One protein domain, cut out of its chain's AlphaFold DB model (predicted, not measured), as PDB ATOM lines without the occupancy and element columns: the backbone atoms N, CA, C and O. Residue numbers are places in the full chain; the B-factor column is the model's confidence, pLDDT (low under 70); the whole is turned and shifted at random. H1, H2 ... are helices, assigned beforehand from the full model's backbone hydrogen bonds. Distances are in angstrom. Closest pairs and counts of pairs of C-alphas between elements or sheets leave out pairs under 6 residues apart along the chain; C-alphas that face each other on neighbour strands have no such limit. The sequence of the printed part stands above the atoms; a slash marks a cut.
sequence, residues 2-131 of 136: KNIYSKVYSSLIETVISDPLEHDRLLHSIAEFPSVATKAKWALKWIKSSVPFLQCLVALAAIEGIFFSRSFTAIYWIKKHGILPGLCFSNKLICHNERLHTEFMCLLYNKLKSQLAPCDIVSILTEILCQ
ATOM      1  N   LYS A   2     174.203 201.976 257.534       86.19
ATOM      2  CA  LYS A   2     174.560 203.385 257.254       86.19
ATOM      3  C   LYS A   2     174.315 204.393 258.391       86.19
ATOM      4  O   LYS A   2     175.173 205.234 258.637       86.19
ATOM      5  N   ASN A   3     173.219 204.265 259.143       91.81
ATOM      6  CA  ASN A   3     172.945 205.138 260.300       91.81
ATOM      7  C   ASN A   3     174.020 205.032 261.396       91.81
ATOM      8  O   ASN A   3     174.321 206.018 262.061       91.81
ATOM      9  N   ILE A   4     174.631 203.852 261.559       93.88
ATOM     10  CA  ILE A   4     175.737 203.651 262.502       93.88
ATOM     11  C   ILE A   4     176.971 204.413 262.016       93.88
ATOM     12  O   ILE A   4     177.643 205.033 262.829       93.88
ATOM     13  N   TYR A   5     177.247 204.430 260.706       92.69
ATOM     14  CA  TYR A   5     178.393 205.171 260.161       92.69
ATOM     15  C   TYR A   5     178.236 206.665 260.410       92.69
ATOM     16  O   TYR A   5     179.183 207.300 260.859       92.69
ATOM     17  N   SER A   6     177.029 207.195 260.181       91.12
ATOM     18  CA  SER A   6     176.700 208.590 260.486       91.12
ATOM     19  C   SER A   6     176.998 208.911 261.953       91.12
ATOM     20  O   SER A   6     177.803 209.789 262.237       91.12
ATOM     21  N   LYS A   7     176.479 208.103 262.889       93.50
ATOM     22  CA  LYS A   7     176.721 208.295 264.325       93.50
ATOM     23  C   LYS A   7     178.202 208.199 264.709       93.50
ATOM     24  O   LYS A   7     178.669 208.980 265.532       93.50
ATOM     25  N   VAL A   8     178.939 207.253 264.125       94.69
ATOM     26  CA  VAL A   8     180.381 207.097 264.363       94.69
ATOM     27  C   VAL A   8     181.144 208.330 263.878       94.69
ATOM     28  O   VAL A   8     181.981 208.837 264.619       94.69
ATOM     29  N   TYR A   9     180.853 208.842 262.679       91.88
ATOM     30  CA  TYR A   9     181.521 210.041 262.169       91.88
ATOM     31  C   TYR A   9     181.136 211.303 262.939       91.88
ATOM     32  O   TYR A   9     182.035 212.069 263.267       91.88
ATOM     33  N   SER A  10     179.863 211.496 263.296       91.81
ATOM     34  CA  SER A  10     179.444 212.620 264.147       91.81
ATOM     35  C   SER A  10     180.181 212.605 265.485       91.81
ATOM     36  O   SER A  10     180.805 213.593 265.844       91.81
ATOM     37  N   SER A  11     180.232 211.452 266.161       92.94
ATOM     38  CA  SER A  11     180.951 211.321 267.435       92.94
ATOM     39  C   SER A  11     182.462 211.563 267.295       92.94
ATOM     40  O   SER A  11     183.080 212.155 268.179       92.94
ATOM     41  N   LEU A  12     183.077 211.147 266.182       92.88
ATOM     42  CA  LEU A  12     184.486 211.445 265.901       92.88
ATOM     43  C   LEU A  12     184.722 212.945 265.686       92.88
ATOM     44  O   LEU A  12     185.721 213.460 266.180       92.88
ATOM     45  N   ILE A  13     183.823 213.635 264.977       92.38
ATOM     46  CA  ILE A  13     183.900 215.087 264.775       92.38
ATOM     47  C   ILE A  13     183.771 215.802 266.124       92.38
ATOM     48  O   ILE A  13     184.652 216.586 266.453       92.38
ATOM     49  N   GLU A  14     182.766 215.460 266.935       91.19
ATOM     50  CA  GLU A  14     182.572 215.997 268.295       91.19
ATOM     51  C   GLU A  14     183.803 215.796 269.194       91.19
ATOM     52  O   GLU A  14     184.131 216.643 270.020       91.19
ATOM     53  N   THR A  15     184.503 214.668 269.041       91.75
ATOM     54  CA  THR A  15     185.681 214.345 269.863       91.75
ATOM     55  C   THR A  15     186.932 215.105 269.417       91.75
ATOM     56  O   THR A  15     187.777 215.445 270.243       91.75
ATOM     57  N   VAL A  16     187.103 215.317 268.109       90.44
ATOM     58  CA  VAL A  16     188.332 215.890 267.534       90.44
ATOM     59  C   VAL A  16     188.247 217.411 267.392       90.44
ATOM     60  O   VAL A  16     189.273 218.084 267.473       90.44
ATOM     61  N   ILE A  17     187.050 217.958 267.181       92.56
ATOM     62  CA  ILE A  17     186.817 219.383 266.936       92.56
ATOM     63  C   ILE A  17     186.155 220.002 268.164       92.56
ATOM     64  O   ILE A  17     185.006 219.713 268.474       92.56
ATOM     65  N   SER A  18     186.887 220.874 268.857       92.25
ATOM     66  CA  SER A  18     186.394 221.524 270.079       92.25
ATOM     67  C   SER A  18     185.597 222.806 269.827       92.25
ATOM     68  O   SER A  18     184.854 223.224 270.708       92.25
ATOM     69  N   ASP A  19     185.768 223.448 268.666       94.75
ATOM     70  CA  ASP A  19     185.060 224.685 268.323       94.75
ATOM     71  C   ASP A  19     183.618 224.381 267.868       94.75
ATOM     72  O   ASP A  19     183.437 223.718 266.840       94.75
ATOM     73  N   PRO A  20     182.588 224.871 268.585       90.56
ATOM     74  CA  PRO A  20     181.191 224.651 268.221       90.56
ATOM     75  C   PRO A  20     180.806 225.228 266.854       90.56
ATOM     76  O   PRO A  20     179.929 224.673 266.193       90.56
ATOM     77  N   LEU A  21     181.443 226.324 266.419       92.56
ATOM     78  CA  LEU A  21     181.154 226.934 265.117       92.56
ATOM     79  C   LEU A  21     181.696 226.071 263.979       92.56
ATOM     80  O   LEU A  21     180.982 225.782 263.020       92.56
ATOM     81  N   GLU A  22     182.938 225.601 264.106       92.56
ATOM     82  CA  GLU A  22     183.527 224.672 263.140       92.56
ATOM     83  C   GLU A  22     182.773 223.338 263.105       92.56
ATOM     84  O   GLU A  22     182.566 222.761 262.038       92.56
ATOM     85  N   HIS A  23     182.310 222.864 264.261       89.94
ATOM     86  CA  HIS A  23     181.479 221.673 264.356       89.94
ATOM     87  C   HIS A  23     180.179 221.810 263.548       89.94
ATOM     88  O   HIS A  23     179.869 220.943 262.726       89.94
ATOM     89  N   ASP A  24     179.439 222.906 263.740       89.75
ATOM     90  CA  ASP A  24     178.202 223.168 262.999       89.75
ATOM     91  C   ASP A  24     178.458 223.270 261.488       89.75
ATOM     92  O   ASP A  24     177.752 222.654 260.686       89.75
ATOM     93  N   ARG A  25     179.551 223.941 261.102       92.19
ATOM     94  CA  ARG A  25     179.994 224.048 259.708       92.19
ATOM     95  C   ARG A  25     180.256 222.679 259.069       92.19
ATOM     96  O   ARG A  25     179.828 222.409 257.946       92.19
ATOM     97  N   LEU A  26     180.933 221.779 259.784       90.69
ATOM     98  CA  LEU A  26     181.228 220.424 259.304       90.69
ATOM     99  C   LEU A  26     179.967 219.553 259.191       90.69
ATOM    100  O   LEU A  26     179.873 218.733 258.272       90.69
ATOM    101  N   LEU A  27     178.976 219.734 260.070       86.50
ATOM    102  CA  LEU A  27     177.693 219.030 259.975       86.50
ATOM    103  C   LEU A  27     176.816 219.563 258.832       86.50
ATOM    104  O   LEU A  27     176.182 218.770 258.134       86.50
ATOM    105  N   HIS A  28     176.871 220.864 258.543       89.75
ATOM    106  CA  HIS A  28     176.216 221.497 257.390       89.75
ATOM    107  C   HIS A  28     177.032 221.396 256.086       89.75
ATOM    108  O   HIS A  28     176.893 222.205 255.166       89.75
ATOM    109  N   SER A  29     177.841 220.341 255.954       88.06
ATOM    110  CA  SER A  29     178.836 220.188 254.885       88.06
ATOM    111  C   SER A  29     178.323 220.322 253.446       88.06
ATOM    112  O   SER A  29     179.081 220.740 252.574       88.06
ATOM    113  N   ILE A  30     177.062 219.979 253.159       89.38
ATOM    114  CA  ILE A  30     176.483 220.139 251.812       89.38
ATOM    115  C   ILE A  30     176.365 221.622 251.430       89.38
ATOM    116  O   ILE A  30     176.568 221.951 250.265       89.38
ATOM    117  N   ALA A  31     176.030 222.500 252.378       91.56
ATOM    118  CA  ALA A  31     175.933 223.939 252.136       91.56
ATOM    119  C   ALA A  31     177.320 224.604 252.139       91.56
ATOM    120  O   ALA A  31     177.577 225.495 251.335       91.56
ATOM    121  N   GLU A  32     178.216 224.117 252.996       92.25
ATOM    122  CA  GLU A  32     179.524 224.729 253.257       92.25
ATOM    123  C   GLU A  32     180.613 224.320 252.254       92.25
ATOM    124  O   GLU A  32     181.492 225.114 251.920       92.25
ATOM    125  N   PHE A  33     180.569 223.087 251.732       90.00
ATOM    126  CA  PHE A  33     181.616 222.556 250.857       90.00
ATOM    127  C   PHE A  33     181.071 222.232 249.454       90.00
ATOM    128  O   PHE A  33     180.383 221.220 249.267       90.00
ATOM    129  N   PRO A  34     181.451 223.003 248.413       91.31
ATOM    130  CA  PRO A  34     180.983 222.791 247.038       91.31
ATOM    131  C   PRO A  34     181.259 221.384 246.488       91.31
ATOM    132  O   PRO A  34     180.484 220.849 245.691       91.31
ATOM    133  N   SER A  35     182.344 220.747 246.935       88.19
ATOM    134  CA  SER A  35     182.689 219.377 246.551       88.19
ATOM    135  C   SER A  35     181.683 218.352 247.090       88.19
ATOM    136  O   SER A  35     181.353 217.388 246.395       88.19
ATOM    137  N   VAL A  36     181.140 218.576 248.292       89.62
ATOM    138  CA  VAL A  36     180.087 217.749 248.896       89.62
ATOM    139  C   VAL A  36     178.757 217.997 248.187       89.62
ATOM    140  O   VAL A  36     178.089 217.035 247.805       89.62
ATOM    141  N   ALA A  37     178.418 219.260 247.904       91.25
ATOM    142  CA  ALA A  37     177.228 219.619 247.129       91.25
ATOM    143  C   ALA A  37     177.220 218.966 245.736       91.25
ATOM    144  O   ALA A  37     176.216 218.396 245.303       91.25
ATOM    145  N   THR A  38     178.361 218.998 245.043       91.00
ATOM    146  CA  THR A  38     178.532 218.417 243.702       91.00
ATOM    147  C   THR A  38     178.332 216.901 243.717       91.00
ATOM    148  O   THR A  38     177.585 216.368 242.887       91.00
ATOM    149  N   LYS A  39     178.910 216.218 244.714       90.44
ATOM    150  CA  LYS A  39     178.706 214.782 244.943       90.44
ATOM    151  C   LYS A  39     177.250 214.445 245.253       90.44
ATOM    152  O   LYS A  39     176.709 213.505 244.674       90.44
ATOM    153  N   ALA A  40     176.602 215.223 246.121       91.06
ATOM    154  CA  ALA A  40     175.197 215.031 246.467       91.06
ATOM    155  C   ALA A  40     174.290 215.208 245.240       91.06
ATOM    156  O   ALA A  40     173.434 214.367 244.970       91.06
ATOM    157  N   LYS A  41     174.529 216.250 244.434       92.25
ATOM    158  CA  LYS A  41     173.800 216.499 243.182       92.25
ATOM    159  C   LYS A  41     173.949 215.341 242.196       92.25
ATOM    160  O   LYS A  41     172.968 214.955 241.562       92.25
ATOM    161  N   TRP A  42     175.151 214.777 242.075       92.88
ATOM    162  CA  TRP A  42     175.381 213.609 241.228       92.88
ATOM    163  C   TRP A  42     174.648 212.376 241.752       92.88
ATOM    164  O   TRP A  42     173.937 211.734 240.988       92.88
ATOM    165  N   ALA A  43     174.723 212.081 243.051       92.69
ATOM    166  CA  ALA A  43     174.003 210.945 243.628       92.69
ATOM    167  C   ALA A  43     172.483 211.072 243.406       92.69
ATOM    168  O   ALA A  43     171.831 210.136 242.943       92.69
ATOM    169  N   LEU A  44     171.927 212.267 243.624       92.50
ATOM    170  CA  LEU A  44     170.513 212.561 243.383       92.50
ATOM    171  C   LEU A  44     170.107 212.452 241.908       92.50
ATOM    172  O   LEU A  44     168.936 212.206 241.634       92.50
ATOM    173  N   LYS A  45     171.019 212.630 240.944       93.12
ATOM    174  CA  LYS A  45     170.727 212.383 239.519       93.12
ATOM    175  C   LYS A  45     170.385 210.910 239.285       93.12
ATOM    176  O   LYS A  45     169.439 210.639 238.554       93.12
ATOM    177  N   TRP A  46     171.116 209.991 239.917       93.38
ATOM    178  CA  TRP A  46     171.040 208.553 239.634       93.38
ATOM    179  C   TRP A  46     170.060 207.770 240.513       93.38
ATOM    180  O   TRP A  46     169.602 206.711 240.100       93.38
ATOM    181  N   ILE A  47     169.703 208.290 241.691       89.00
ATOM    182  CA  ILE A  47     168.806 207.612 242.653       89.00
ATOM    183  C   ILE A  47     167.312 207.925 242.384       89.00
ATOM    184  O   ILE A  47     166.417 207.400 243.043       89.00
ATOM    185  N   LYS A  48     167.000 208.769 241.395       90.00
ATOM    186  CA  LYS A  48     165.612 209.120 241.041       90.00
ATOM    187  C   LYS A  48     164.848 207.939 240.441       90.00
ATOM    188  O   LYS A  48     165.400 207.161 239.672       90.00
ATOM    189  N   SER A  49     163.539 207.891 240.696       79.06
ATOM    190  CA  SER A  49     162.626 206.858 240.171       79.06
ATOM    191  C   SER A  49     162.554 206.799 238.642       79.06
ATOM    192  O   SER A  49     162.190 205.769 238.087       79.06
ATOM    193  N   SER A  50     162.908 207.887 237.954       91.75
ATOM    194  CA  SER A  50     162.963 207.952 236.492       91.75
ATOM    195  C   SER A  50     164.170 207.228 235.884       91.75
ATOM    196  O   SER A  50     164.210 207.038 234.671       91.75
ATOM    197  N   VAL A  51     165.182 206.876 236.685       93.88
ATOM    198  CA  VAL A  51     166.407 206.226 236.206       93.88
ATOM    199  C   VAL A  51     166.185 204.713 236.118       93.88
ATOM    200  O   VAL A  51     165.727 204.110 237.091       93.88
ATOM    201  N   PRO A  52     166.535 204.062 234.992       95.12
ATOM    202  CA  PRO A  52     166.449 202.612 234.869       95.12
ATOM    203  C   PRO A  52     167.218 201.891 235.979       95.12
ATOM    204  O   PRO A  52     168.347 202.256 236.307       95.12
ATOM    205  N   PHE A  53     166.640 200.807 236.501       94.81
ATOM    206  CA  PHE A  53     167.205 200.060 237.629       94.81
ATOM    207  C   PHE A  53     168.672 199.656 237.420       94.81
ATOM    208  O   PHE A  53     169.475 199.823 238.328       94.81
ATOM    209  N   LEU A  54     169.043 199.185 236.223       95.75
ATOM    210  CA  LEU A  54     170.425 198.797 235.920       95.75
ATOM    211  C   LEU A  54     171.409 199.970 236.040       95.75
ATOM    212  O   LEU A  54     172.495 199.802 236.590       95.75
ATOM    213  N   GLN A  55     171.031 201.156 235.554       96.00
ATOM    214  CA  GLN A  55     171.865 202.359 235.652       96.00
ATOM    215  C   GLN A  55     171.969 202.829 237.102       96.00
ATOM    216  O   GLN A  55     173.064 203.130 237.572       96.00
ATOM    217  N   CYS A  56     170.847 202.821 237.825       96.00
ATOM    218  CA  CYS A  56     170.815 203.123 239.252       96.00
ATOM    219  C   CYS A  56     171.709 202.156 240.045       96.00
ATOM    220  O   CYS A  56     172.511 202.596 240.863       96.00
ATOM    221  N   LEU A  57     171.660 200.854 239.752       96.25
ATOM    222  CA  LEU A  57     172.466 199.836 240.426       96.25
ATOM    223  C   LEU A  57     173.972 200.041 240.201       96.25
ATOM    224  O   LEU A  57     174.744 199.980 241.156       96.25
ATOM    225  N   VAL A  58     174.393 200.335 238.965       96.19
ATOM    226  CA  VAL A  58     175.798 200.658 238.654       96.19
ATOM    227  C   VAL A  58     176.234 201.952 239.345       96.19
ATOM    228  O   VAL A  58     177.319 202.007 239.926       96.19
ATOM    229  N   ALA A  59     175.386 202.983 239.339       95.75
ATOM    230  CA  ALA A  59     175.675 204.240 240.020       95.75
ATOM    231  C   ALA A  59     175.797 204.060 241.543       95.75
ATOM    232  O   ALA A  59     176.734 204.582 242.145       95.75
ATOM    233  N   LEU A  60     174.911 203.278 242.165       95.00
ATOM    234  CA  LEU A  60     174.977 202.939 243.589       95.00
ATOM    235  C   LEU A  60     176.248 202.145 243.920       95.00
ATOM    236  O   LEU A  60     176.929 202.475 244.890       95.00
ATOM    237  N   ALA A  61     176.627 201.169 243.088       96.00
ATOM    238  CA  ALA A  61     177.880 200.428 243.253       96.00
ATOM    239  C   ALA A  61     179.093 201.364 243.263       96.00
ATOM    240  O   ALA A  61     180.007 201.206 244.077       96.00
ATOM    241  N   ALA A  62     179.075 202.382 242.408       94.69
ATOM    242  CA  ALA A  62     180.132 203.370 242.341       94.69
ATOM    243  C   ALA A  62     180.101 204.394 243.498       94.69
ATOM    244  O   ALA A  62     181.162 204.860 243.922       94.69
ATOM    245  N   ILE A  63     178.933 204.702 244.072       93.12
ATOM    246  CA  ILE A  63     178.835 205.478 245.323       93.12
ATOM    247  C   ILE A  63     179.493 204.711 246.476       93.12
ATOM    248  O   ILE A  63     180.311 205.276 247.195       93.12
ATOM    249  N   GLU A  64     179.211 203.419 246.624       93.44
ATOM    250  CA  GLU A  64     179.799 202.639 247.723       93.44
ATOM    251  C   GLU A  64     181.291 202.348 247.501       93.44
ATOM    252  O   GLU A  64     182.087 202.390 248.438       93.44
ATOM    253  N   GLY A  65     181.695 202.101 246.250       91.62
ATOM    254  CA  GLY A  65     183.049 201.645 245.931       91.62
ATOM    255  C   GLY A  65     184.056 202.748 245.591       91.62
ATOM    256  O   GLY A  65     185.250 202.584 245.839       91.62
ATOM    257  N   ILE A  66     183.613 203.870 245.010       92.38
ATOM    258  CA  ILE A  66     184.513 204.864 244.391       92.38
ATOM    259  C   ILE A  66     184.450 206.220 245.101       92.38
ATOM    260  O   ILE A  66     185.509 206.790 245.382       92.38
ATOM    261  N   PHE A  67     183.260 206.734 245.436       89.06
ATOM    262  CA  PHE A  67     183.057 208.113 245.931       89.06
ATOM    263  C   PHE A  67     183.957 208.519 247.107       89.06
ATOM    264  O   PHE A  67     184.423 209.666 247.166       89.06
ATOM    265  N   PHE A  68     184.181 207.593 248.042       87.56
ATOM    266  CA  PHE A  68     184.928 207.825 249.281       87.56
ATOM    267  C   PHE A  68     186.282 207.103 249.338       87.56
ATOM    268  O   PHE A  68     187.009 207.235 250.320       87.56
ATOM    269  N   SER A  69     186.683 206.423 248.259       90.94
ATOM    270  CA  SER A  69     187.949 205.670 248.179       90.94
ATOM    271  C   SER A  69     189.188 206.518 248.516       90.94
ATOM    272  O   SER A  69     190.107 206.055 249.199       90.94
ATOM    273  N   ARG A  70     189.198 207.796 248.113       90.25
ATOM    274  CA  ARG A  70     190.279 208.747 248.431       90.25
ATOM    275  C   ARG A  70     190.322 209.097 249.917       90.25
ATOM    276  O   ARG A  70     191.407 209.116 250.489       90.25
ATOM    277  N   SER A  71     189.168 209.324 250.543       91.75
ATOM    278  CA  SER A  71     189.081 209.589 251.984       91.75
ATOM    279  C   SER A  71     189.542 208.375 252.789       91.75
ATOM    280  O   SER A  71     190.342 208.515 253.711       91.75
ATOM    281  N   PHE A  72     189.137 207.166 252.383       92.75
ATOM    282  CA  PHE A  72     189.612 205.927 253.002       92.75
ATOM    283  C   PHE A  72     191.125 205.751 252.865       92.75
ATOM    284  O   PHE A  72     191.786 205.376 253.834       92.75
ATOM    285  N   THR A  73     191.686 206.081 251.699       93.19
ATOM    286  CA  THR A  73     193.139 206.066 251.474       93.19
ATOM    287  C   THR A  73     193.863 207.082 252.361       93.19
ATOM    288  O   THR A  73     194.870 206.743 252.979       93.19
ATOM    289  N   ALA A  74     193.339 208.305 252.484       94.94
ATOM    290  CA  ALA A  74     193.922 209.341 253.336       94.94
ATOM    291  C   ALA A  74     193.921 208.937 254.822       94.94
ATOM    292  O   ALA A  74     194.933 209.075 255.504       94.94
ATOM    293  N   ILE A  75     192.832 208.347 255.324       94.62
ATOM    294  CA  ILE A  75     192.778 207.844 256.708       94.62
ATOM    295  C   ILE A  75     193.717 206.644 256.897       94.62
ATOM    296  O   ILE A  75     194.348 206.494 257.941       94.62
ATOM    297  N   TYR A  76     193.873 205.791 255.882       93.06
ATOM    298  CA  TYR A  76     194.850 204.704 255.935       93.06
ATOM    299  C   TYR A  76     196.298 205.217 255.997       93.06
ATOM    300  O   TYR A  76     197.135 204.604 256.660       93.06
ATOM    301  N   TRP A  77     196.601 206.352 255.362       95.56
ATOM    302  CA  TRP A  77     197.888 207.027 255.538       95.56
ATOM    303  C   TRP A  77     198.096 207.459 256.995       95.56
ATOM    304  O   TRP A  77     199.104 207.091 257.591       95.56
ATOM    305  N   ILE A  78     197.110 208.120 257.611       94.62
ATOM    306  CA  ILE A  78     197.140 208.491 259.041       94.62
ATOM    307  C   ILE A  78     197.398 207.257 259.923       94.62
ATOM    308  O   ILE A  78     198.249 207.291 260.815       94.62
ATOM    309  N   LYS A  79     196.745 206.127 259.614       95.06
ATOM    310  CA  LYS A  79     196.965 204.847 260.300       95.06
ATOM    311  C   LYS A  79     198.420 204.383 260.232       95.06
ATOM    312  O   LYS A  79     198.929 203.884 261.233       95.06
ATOM    313  N   LYS A  80     199.092 204.511 259.079       94.56
ATOM    314  CA  LYS A  80     200.506 204.108 258.939       94.56
ATOM    315  C   LYS A  80     201.433 204.879 259.877       94.56
ATOM    316  O   LYS A  80     202.466 204.344 260.257       94.56
ATOM    317  N   HIS A  81     201.046 206.089 260.271       96.12
ATOM    318  CA  HIS A  81     201.788 206.916 261.220       96.12
ATOM    319  C   HIS A  81     201.372 206.702 262.684       96.12
ATOM    320  O   HIS A  81     201.907 207.367 263.564       96.12
ATOM    321  N   GLY A  82     200.438 205.787 262.970       93.00
ATOM    322  CA  GLY A  82     200.012 205.481 264.339       93.00
ATOM    323  C   GLY A  82     199.170 206.576 265.002       93.00
ATOM    324  O   GLY A  82     199.035 206.587 266.222       93.00
ATOM    325  N   ILE A  83     198.595 207.488 264.216       93.38
ATOM    326  CA  ILE A  83     197.828 208.640 264.704       93.38
ATOM    327  C   ILE A  83     196.324 208.310 264.681       93.38
ATOM    328  O   ILE A  83     195.855 207.577 263.811       93.38
ATOM    329  N   LEU A  84     195.558 208.847 265.640       93.31
ATOM    330  CA  LEU A  84     194.094 208.698 265.748       93.31
ATOM    331  C   LEU A  84     193.611 207.231 265.620       93.31
ATOM    332  O   LEU A  84     192.883 206.883 264.682       93.31
ATOM    333  N   PRO A  85     193.981 206.339 266.563       93.81
ATOM    334  CA  PRO A  85     193.671 204.910 266.469       93.81
ATOM    335  C   PRO A  85     192.162 204.621 266.421       93.81
ATOM    336  O   PRO A  85     191.746 203.716 265.697       93.81
ATOM    337  N   GLY A  86     191.339 205.419 267.118       93.62
ATOM    338  CA  GLY A  86     189.875 205.309 267.082       93.62
ATOM    339  C   GLY A  86     189.292 205.577 265.690       93.62
ATOM    340  O   GLY A  86     188.535 204.755 265.174       93.62
ATOM    341  N   LEU A  87     189.717 206.664 265.033       94.81
ATOM    342  CA  LEU A  87     189.348 206.968 263.644       94.81
ATOM    343  C   LEU A  87     189.773 205.833 262.708       94.81
ATOM    344  O   LEU A  87     188.981 205.359 261.897       94.81
ATOM    345  N   CYS A  88     191.018 205.372 262.832       95.81
ATOM    346  CA  CYS A  88     191.572 204.343 261.958       95.81
ATOM    347  C   CYS A  88     190.857 202.992 262.108       95.81
ATOM    348  O   CYS A  88     190.636 202.294 261.113       95.81
ATOM    349  N   PHE A  89     190.492 202.618 263.335       95.44
ATOM    350  CA  PHE A  89     189.731 201.406 263.617       95.44
ATOM    351  C   PHE A  89     188.320 201.485 263.028       95.44
ATOM    352  O   PHE A  89     187.937 200.616 262.242       95.44
ATOM    353  N   SER A  90     187.591 202.563 263.322       95.38
ATOM    354  CA  SER A  90     186.254 202.809 262.774       95.38
ATOM    355  C   SER A  90     186.261 202.825 261.245       95.38
ATOM    356  O   SER A  90     185.452 202.146 260.614       95.38
ATOM    357  N   ASN A  91     187.233 203.502 260.629       94.31
ATOM    358  CA  ASN A  91     187.388 203.555 259.176       94.31
ATOM    359  C   ASN A  91     187.648 202.172 258.560       94.31
ATOM    360  O   ASN A  91     187.114 201.865 257.497       94.31
ATOM    361  N   LYS A  92     188.427 201.305 259.227       94.75
ATOM    362  CA  LYS A  92     188.640 199.921 258.770       94.75
ATOM    363  C   LYS A  92     187.319 199.149 258.718       94.75
ATOM    364  O   LYS A  92     187.071 198.448 257.740       94.75
ATOM    365  N   LEU A  93     186.489 199.272 259.755       96.12
ATOM    366  CA  LEU A  93     185.194 198.593 259.820       96.12
ATOM    367  C   LEU A  93     184.212 199.148 258.785       96.12
ATOM    368  O   LEU A  93     183.565 198.377 258.082       96.12
ATOM    369  N   ILE A  94     184.125 200.471 258.649       95.62
ATOM    370  CA  ILE A  94     183.248 201.112 257.663       95.62
ATOM    371  C   ILE A  94     183.673 200.700 256.251       95.62
ATOM    372  O   ILE A  94     182.854 200.154 255.521       95.62
ATOM    373  N   CYS A  95     184.956 200.829 255.901       94.44
ATOM    374  CA  CYS A  95     185.473 200.439 254.587       94.44
ATOM    375  C   CYS A  95     185.221 198.957 254.261       94.44
ATOM    376  O   CYS A  95     184.918 198.626 253.116       94.44
ATOM    377  N   HIS A  96     185.330 198.059 255.248       94.94
ATOM    378  CA  HIS A  96     184.993 196.648 255.058       94.94
ATOM    379  C   HIS A  96     183.520 196.461 254.681       94.94
ATOM    380  O   HIS A  96     183.215 195.736 253.739       94.94
ATOM    381  N   ASN A  97     182.613 197.143 255.377       95.38
ATOM    382  CA  ASN A  97     181.195 197.050 255.066       95.38
ATOM    383  C   ASN A  97     180.837 197.715 253.727       95.38
ATOM    384  O   ASN A  97     180.019 197.170 252.992       95.38
ATOM    385  N   GLU A  98     181.459 198.846 253.378       95.00
ATOM    386  CA  GLU A  98     181.242 199.470 252.063       95.00
ATOM    387  C   GLU A  98     181.668 198.545 250.927       95.00
ATOM    388  O   GLU A  98     180.943 198.387 249.948       95.00
ATOM    389  N   ARG A  99     182.789 197.835 251.103       95.00
ATOM    390  CA  ARG A  99     183.211 196.798 250.162       95.00
ATOM    391  C   ARG A  99     182.142 195.715 249.994       95.00
ATOM    392  O   ARG A  99     181.857 195.344 248.859       95.00
ATOM    393  N   LEU A 100     181.541 195.227 251.082       96.81
ATOM    394  CA  LEU A 100     180.470 194.224 251.010       96.81
ATOM    395  C   LEU A 100     179.240 194.753 250.258       96.81
ATOM    396  O   LEU A 100     178.647 194.016 249.473       96.81
ATOM    397  N   HIS A 101     178.870 196.021 250.449       96.38
ATOM    398  CA  HIS A 101     177.774 196.635 249.695       96.38
ATOM    399  C   HIS A 101     178.090 196.720 248.195       96.38
ATOM    400  O   HIS A 101     177.244 196.376 247.367       96.38
ATOM    401  N   THR A 102     179.307 197.139 247.831       96.94
ATOM    402  CA  THR A 102     179.754 197.169 246.432       96.94
ATOM    403  C   THR A 102     179.744 195.771 245.816       96.94
ATOM    404  O   THR A 102     179.172 195.584 244.743       96.94
ATOM    405  N   GLU A 103     180.325 194.778 246.495       97.50
ATOM    406  CA  GLU A 103     180.352 193.385 246.032       97.50
ATOM    407  C   GLU A 103     178.937 192.824 245.858       97.50
ATOM    408  O   GLU A 103     178.655 192.178 244.849       97.50
ATOM    409  N   PHE A 104     178.026 193.131 246.786       97.38
ATOM    410  CA  PHE A 104     176.623 192.744 246.686       97.38
ATOM    411  C   PHE A 104     175.952 193.316 245.434       97.38
ATOM    412  O   PHE A 104     175.287 192.580 244.709       97.38
ATOM    413  N   MET A 105     176.146 194.603 245.135       96.94
ATOM    414  CA  MET A 105     175.553 195.219 243.944       96.94
ATOM    415  C   MET A 105     176.146 194.677 242.646       96.94
ATOM    416  O   MET A 105     175.398 194.410 241.707       96.94
ATOM    417  N   CYS A 106     177.459 194.445 242.600       96.62
ATOM    418  CA  CYS A 106     178.107 193.794 241.461       96.62
ATOM    419  C   CYS A 106     177.573 192.368 241.253       96.62
ATOM    420  O   CYS A 106     177.272 191.971 240.127       96.62
ATOM    421  N   LEU A 107     177.409 191.598 242.334       97.62
ATOM    422  CA  LEU A 107     176.836 190.256 242.276       97.62
ATOM    423  C   LEU A 107     175.381 190.290 241.800       97.62
ATOM    424  O   LEU A 107     175.015 189.504 240.928       97.62
ATOM    425  N   LEU A 108     174.570 191.201 242.340       96.94
ATOM    426  CA  LEU A 108     173.181 191.388 241.933       96.94
ATOM    427  C   LEU A 108     173.097 191.723 240.443       96.94
ATOM    428  O   LEU A 108     172.349 191.067 239.725       96.94
ATOM    429  N   TYR A 109     173.913 192.667 239.967       96.62
ATOM    430  CA  TYR A 109     173.996 193.041 238.556       96.62
ATOM    431  C   TYR A 109     174.324 191.834 237.665       96.62
ATOM    432  O   TYR A 109     173.651 191.597 236.664       96.62
ATOM    433  N   ASN A 110     175.285 191.003 238.076       95.62
ATOM    434  CA  ASN A 110     175.673 189.792 237.346       95.62
ATOM    435  C   ASN A 110     174.585 188.704 237.307       95.62
ATOM    436  O   ASN A 110     174.666 187.797 236.480       95.62
ATOM    437  N   LYS A 111     173.586 188.752 238.196       96.31
ATOM    438  CA  LYS A 111     172.453 187.812 238.208       96.31
ATOM    439  C   LYS A 111     171.259 188.291 237.380       96.31
ATOM    440  O   LYS A 111     170.318 187.518 237.188       96.31
ATOM    441  N   LEU A 112     171.271 189.529 236.890       95.12
ATOM    442  CA  LEU A 112     170.204 190.057 236.043       95.12
ATOM    443  C   LEU A 112     170.329 189.513 234.616       95.12
ATOM    444  O   LEU A 112     171.423 189.293 234.105       95.12
ATOM    445  N   LYS A 113     169.179 189.294 233.967       93.50
ATOM    446  CA  LYS A 113     169.125 188.769 232.591       93.50
ATOM    447  C   LYS A 113     169.629 189.774 231.555       93.50
ATOM    448  O   LYS A 113     170.151 189.372 230.522       93.50
ATOM    449  N   SER A 114     169.421 191.061 231.810       93.50
ATOM    450  CA  SER A 114     169.860 192.160 230.958       93.50
ATOM    451  C   SER A 114     171.044 192.882 231.587       93.50
ATOM    452  O   SER A 114     171.152 192.984 232.809       93.50
ATOM    453  N   GLN A 115     171.921 193.404 230.733       94.88
ATOM    454  CA  GLN A 115     173.072 194.207 231.123       94.88
ATOM    455  C   GLN A 115     173.100 195.496 230.305       94.88
ATOM    456  O   GLN A 115     172.590 195.546 229.186       94.88
ATOM    457  N   LEU A 116     173.680 196.542 230.884       96.50
ATOM    458  CA  LEU A 116     174.000 197.771 230.169       96.50
ATOM    459  C   LEU A 116     175.115 197.524 229.160       96.50
ATOM    460  O   LEU A 116     175.981 196.669 229.367       96.50
ATOM    461  N   ALA A 117     175.123 198.328 228.101       96.94
ATOM    462  CA  ALA A 117     176.257 198.352 227.201       96.94
ATOM    463  C   ALA A 117     177.510 198.825 227.967       96.94
ATOM    464  O   ALA A 117     177.415 199.710 228.825       96.94
ATOM    465  N   PRO A 118     178.707 198.289 227.660       96.00
ATOM    466  CA  PRO A 118     179.937 198.709 228.328       96.00
ATOM    467  C   PRO A 118     180.180 200.224 228.268       96.00
ATOM    468  O   PRO A 118     180.679 200.801 229.231       96.00
ATOM    469  N   CYS A 119     179.785 200.884 227.173       97.19
ATOM    470  CA  CYS A 119     179.889 202.336 227.027       97.19
ATOM    471  C   CYS A 119     179.048 203.107 228.056       97.19
ATOM    472  O   CYS A 119     179.523 204.116 228.577       97.19
ATOM    473  N   ASP A 120     177.856 202.623 228.409       96.06
ATOM    474  CA  ASP A 120     176.996 203.259 229.412       96.06
ATOM    475  C   ASP A 120     177.618 203.157 230.807       96.06
ATOM    476  O   ASP A 120     177.654 204.134 231.554       96.06
ATOM    477  N   ILE A 121     178.171 201.987 231.143       96.06
ATOM    478  CA  ILE A 121     178.874 201.767 232.414       96.06
ATOM    479  C   ILE A 121     180.083 202.701 232.504       96.06
ATOM    480  O   ILE A 121     180.251 203.408 233.496       96.06
ATOM    481  N   VAL A 122     180.909 202.736 231.454       96.31
ATOM    482  CA  VAL A 122     182.085 203.613 231.390       96.31
ATOM    483  C   VAL A 122     181.678 205.079 231.507       96.31
ATOM    484  O   VAL A 122     182.345 205.824 232.222       96.31
ATOM    485  N   SER A 123     180.579 205.490 230.874       95.44
ATOM    486  CA  SER A 123     180.047 206.850 230.985       95.44
ATOM    487  C   SER A 123     179.701 207.201 232.436       95.44
ATOM    488  O   SER A 123     180.227 208.179 232.971       95.44
ATOM    489  N   ILE A 124     178.928 206.345 233.122       94.50
ATOM    490  CA  ILE A 124     178.564 206.532 234.539       94.50
ATOM    491  C   ILE A 124     179.822 206.649 235.408       94.50
ATOM    492  O   ILE A 124     179.941 207.583 236.200       94.50
ATOM    493  N   LEU A 125     180.781 205.732 235.251       93.75
ATOM    494  CA  LEU A 125     182.011 205.727 236.048       93.75
ATOM    495  C   LEU A 125     182.898 206.944 235.755       93.75
ATOM    496  O   LEU A 125     183.498 207.509 236.669       93.75
ATOM    497  N   THR A 126     182.960 207.382 234.500       92.62
ATOM    498  CA  THR A 126     183.747 208.553 234.099       92.62
ATOM    499  C   THR A 126     183.162 209.831 234.687       92.62
ATOM    500  O   THR A 126     183.921 210.645 235.210       92.62
ATOM    501  N   GLU A 127     181.833 209.994 234.701       91.38
ATOM    502  CA  GLU A 127     181.191 211.149 235.347       91.38
ATOM    503  C   GLU A 127     181.610 211.285 236.821       91.38
ATOM    504  O   GLU A 127     181.872 212.392 237.293       91.38
ATOM    505  N   ILE A 128     181.724 210.164 237.537       87.06
ATOM    506  CA  ILE A 128     182.142 210.131 238.946       87.06
ATOM    507  C   ILE A 128     183.593 210.560 239.095       87.06
ATOM    508  O   ILE A 128     183.926 211.388 239.943       87.06
ATOM    509  N   LEU A 129     184.471 209.988 238.275       85.25
ATOM    510  CA  LEU A 129     185.901 210.276 238.325       85.25
ATOM    511  C   LEU A 129     186.202 211.725 237.922       85.25
ATOM    512  O   LEU A 129     187.161 212.307 238.432       85.25
ATOM    513  N   CYS A 130     185.369 212.309 237.060       82.50
ATOM    514  CA  CYS A 130     185.439 213.700 236.629       82.50
ATOM    515  C   CYS A 130     184.851 214.695 237.639       82.50
ATOM    516  O   CYS A 130     185.037 215.894 237.460       82.50
ATOM    517  N   GLN A 131     184.263 214.251 238.759       71.69
ATOM    518  CA  GLN A 131     183.870 215.131 239.878       71.69
ATOM    519  C   GLN A 131     185.076 215.737 240.636       71.69
ATOM    520  O   GLN A 131     184.972 216.151 241.791       71.69
TER     521      GLN A 131
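AT A GLANCE: This is residues 2 to 131 of the 136 residues of an uncharacterized protein of Armillaria ostoyae (UniProt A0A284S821). Helices laid roughly along one long axis make an elongated body, with the long helix H7 along one side and H1 and H5 packed on different parts of it. H2, H3 and H4 form a broken row on the other side of H1 and H5 and meet these two only near the row's ends, while H6 packs on the first part of H7 and H8 on H5. The printed part has 130 residues with eight named helices, H1 to H8 in chain order, and no named strand; the class is all helix. The whole is only just compact, close to loose, with a radius of gyration of the C-alphas of 16.8 A and spans of 51 by 30 by 25 A.

IN THESE COORDINATES: H1, residues 2 to 16, begins with C-alpha 2 at (174.560, 203.385, 257.254) and is 21.3 A long. H2 is residues 20 to 27, 10.6 A, and H3 is residues 29 to 32, 4.9 A. H4, residues 34 to 46, measures 18.9 A, and H5, residues 53 to 65, 18.0 A. H6 is residues 69 to 80, 16.6 A. H7, the longest, runs 39.3 A over residues 85 to 111, from C-alpha 85 at (193.671, 204.910, 266.469). H8, residues 118 to 129, is 16.4 A long and ends with C-alpha 129 at (185.901, 210.276, 238.325).

HOW THE PARTS SIT: H5 and H7 are the hub, touching three helices each. They touch each other, H7 with residues 98 to 109 alone, at a shallow tilt of 23 degrees, opposite ways; the closest C-alphas, of Ala 61 and Thr 102, are 4.9 A apart. H7 only just touches H1, with 3 pairs of C-alphas within 8 A, the closest those of Tyr 5 and Ile 94 at 6.8 A. H6 and H7 form a helical hairpin, closest at C-alphas Lys 79 and Cys 88, 5.7 A, with a shallow tilt of 34.6 degrees, only just short of steep. H8 touches H5 at a steep tilt of 40 degrees, the same way, closest at C-alphas Ala 59 and Ile 124, 6.6 A. H4 and H5 are a helical hairpin, closest at C-alphas Trp 46 and Cys 56, 5.4 A. H1 and H2 are another and only just touch, with 3 pairs of C-alphas within 8 A, closest at C-alphas Glu 14 and His 23, 7.0 A. H3 and H4 touch only at the corner, closest at C-alphas Ile 30 and Ala 37, 4.8 A. Among the pairs that stay apart are H1 and H5, H1 and H4, and H6 and H8. Every O i to N i+4 pair is within hydrogen-bond range in H1, H2, H4, H5, H6, H7 and H8; H3 is too short for such a pair.

THE WHOLE: The two C-alphas farthest apart, of Asp 19 and Lys 113, are 53.1 A apart. The printed part has no cut, and no link is long. The mean pLDDT of the printed part is 93.0, and no printed residue is under 70.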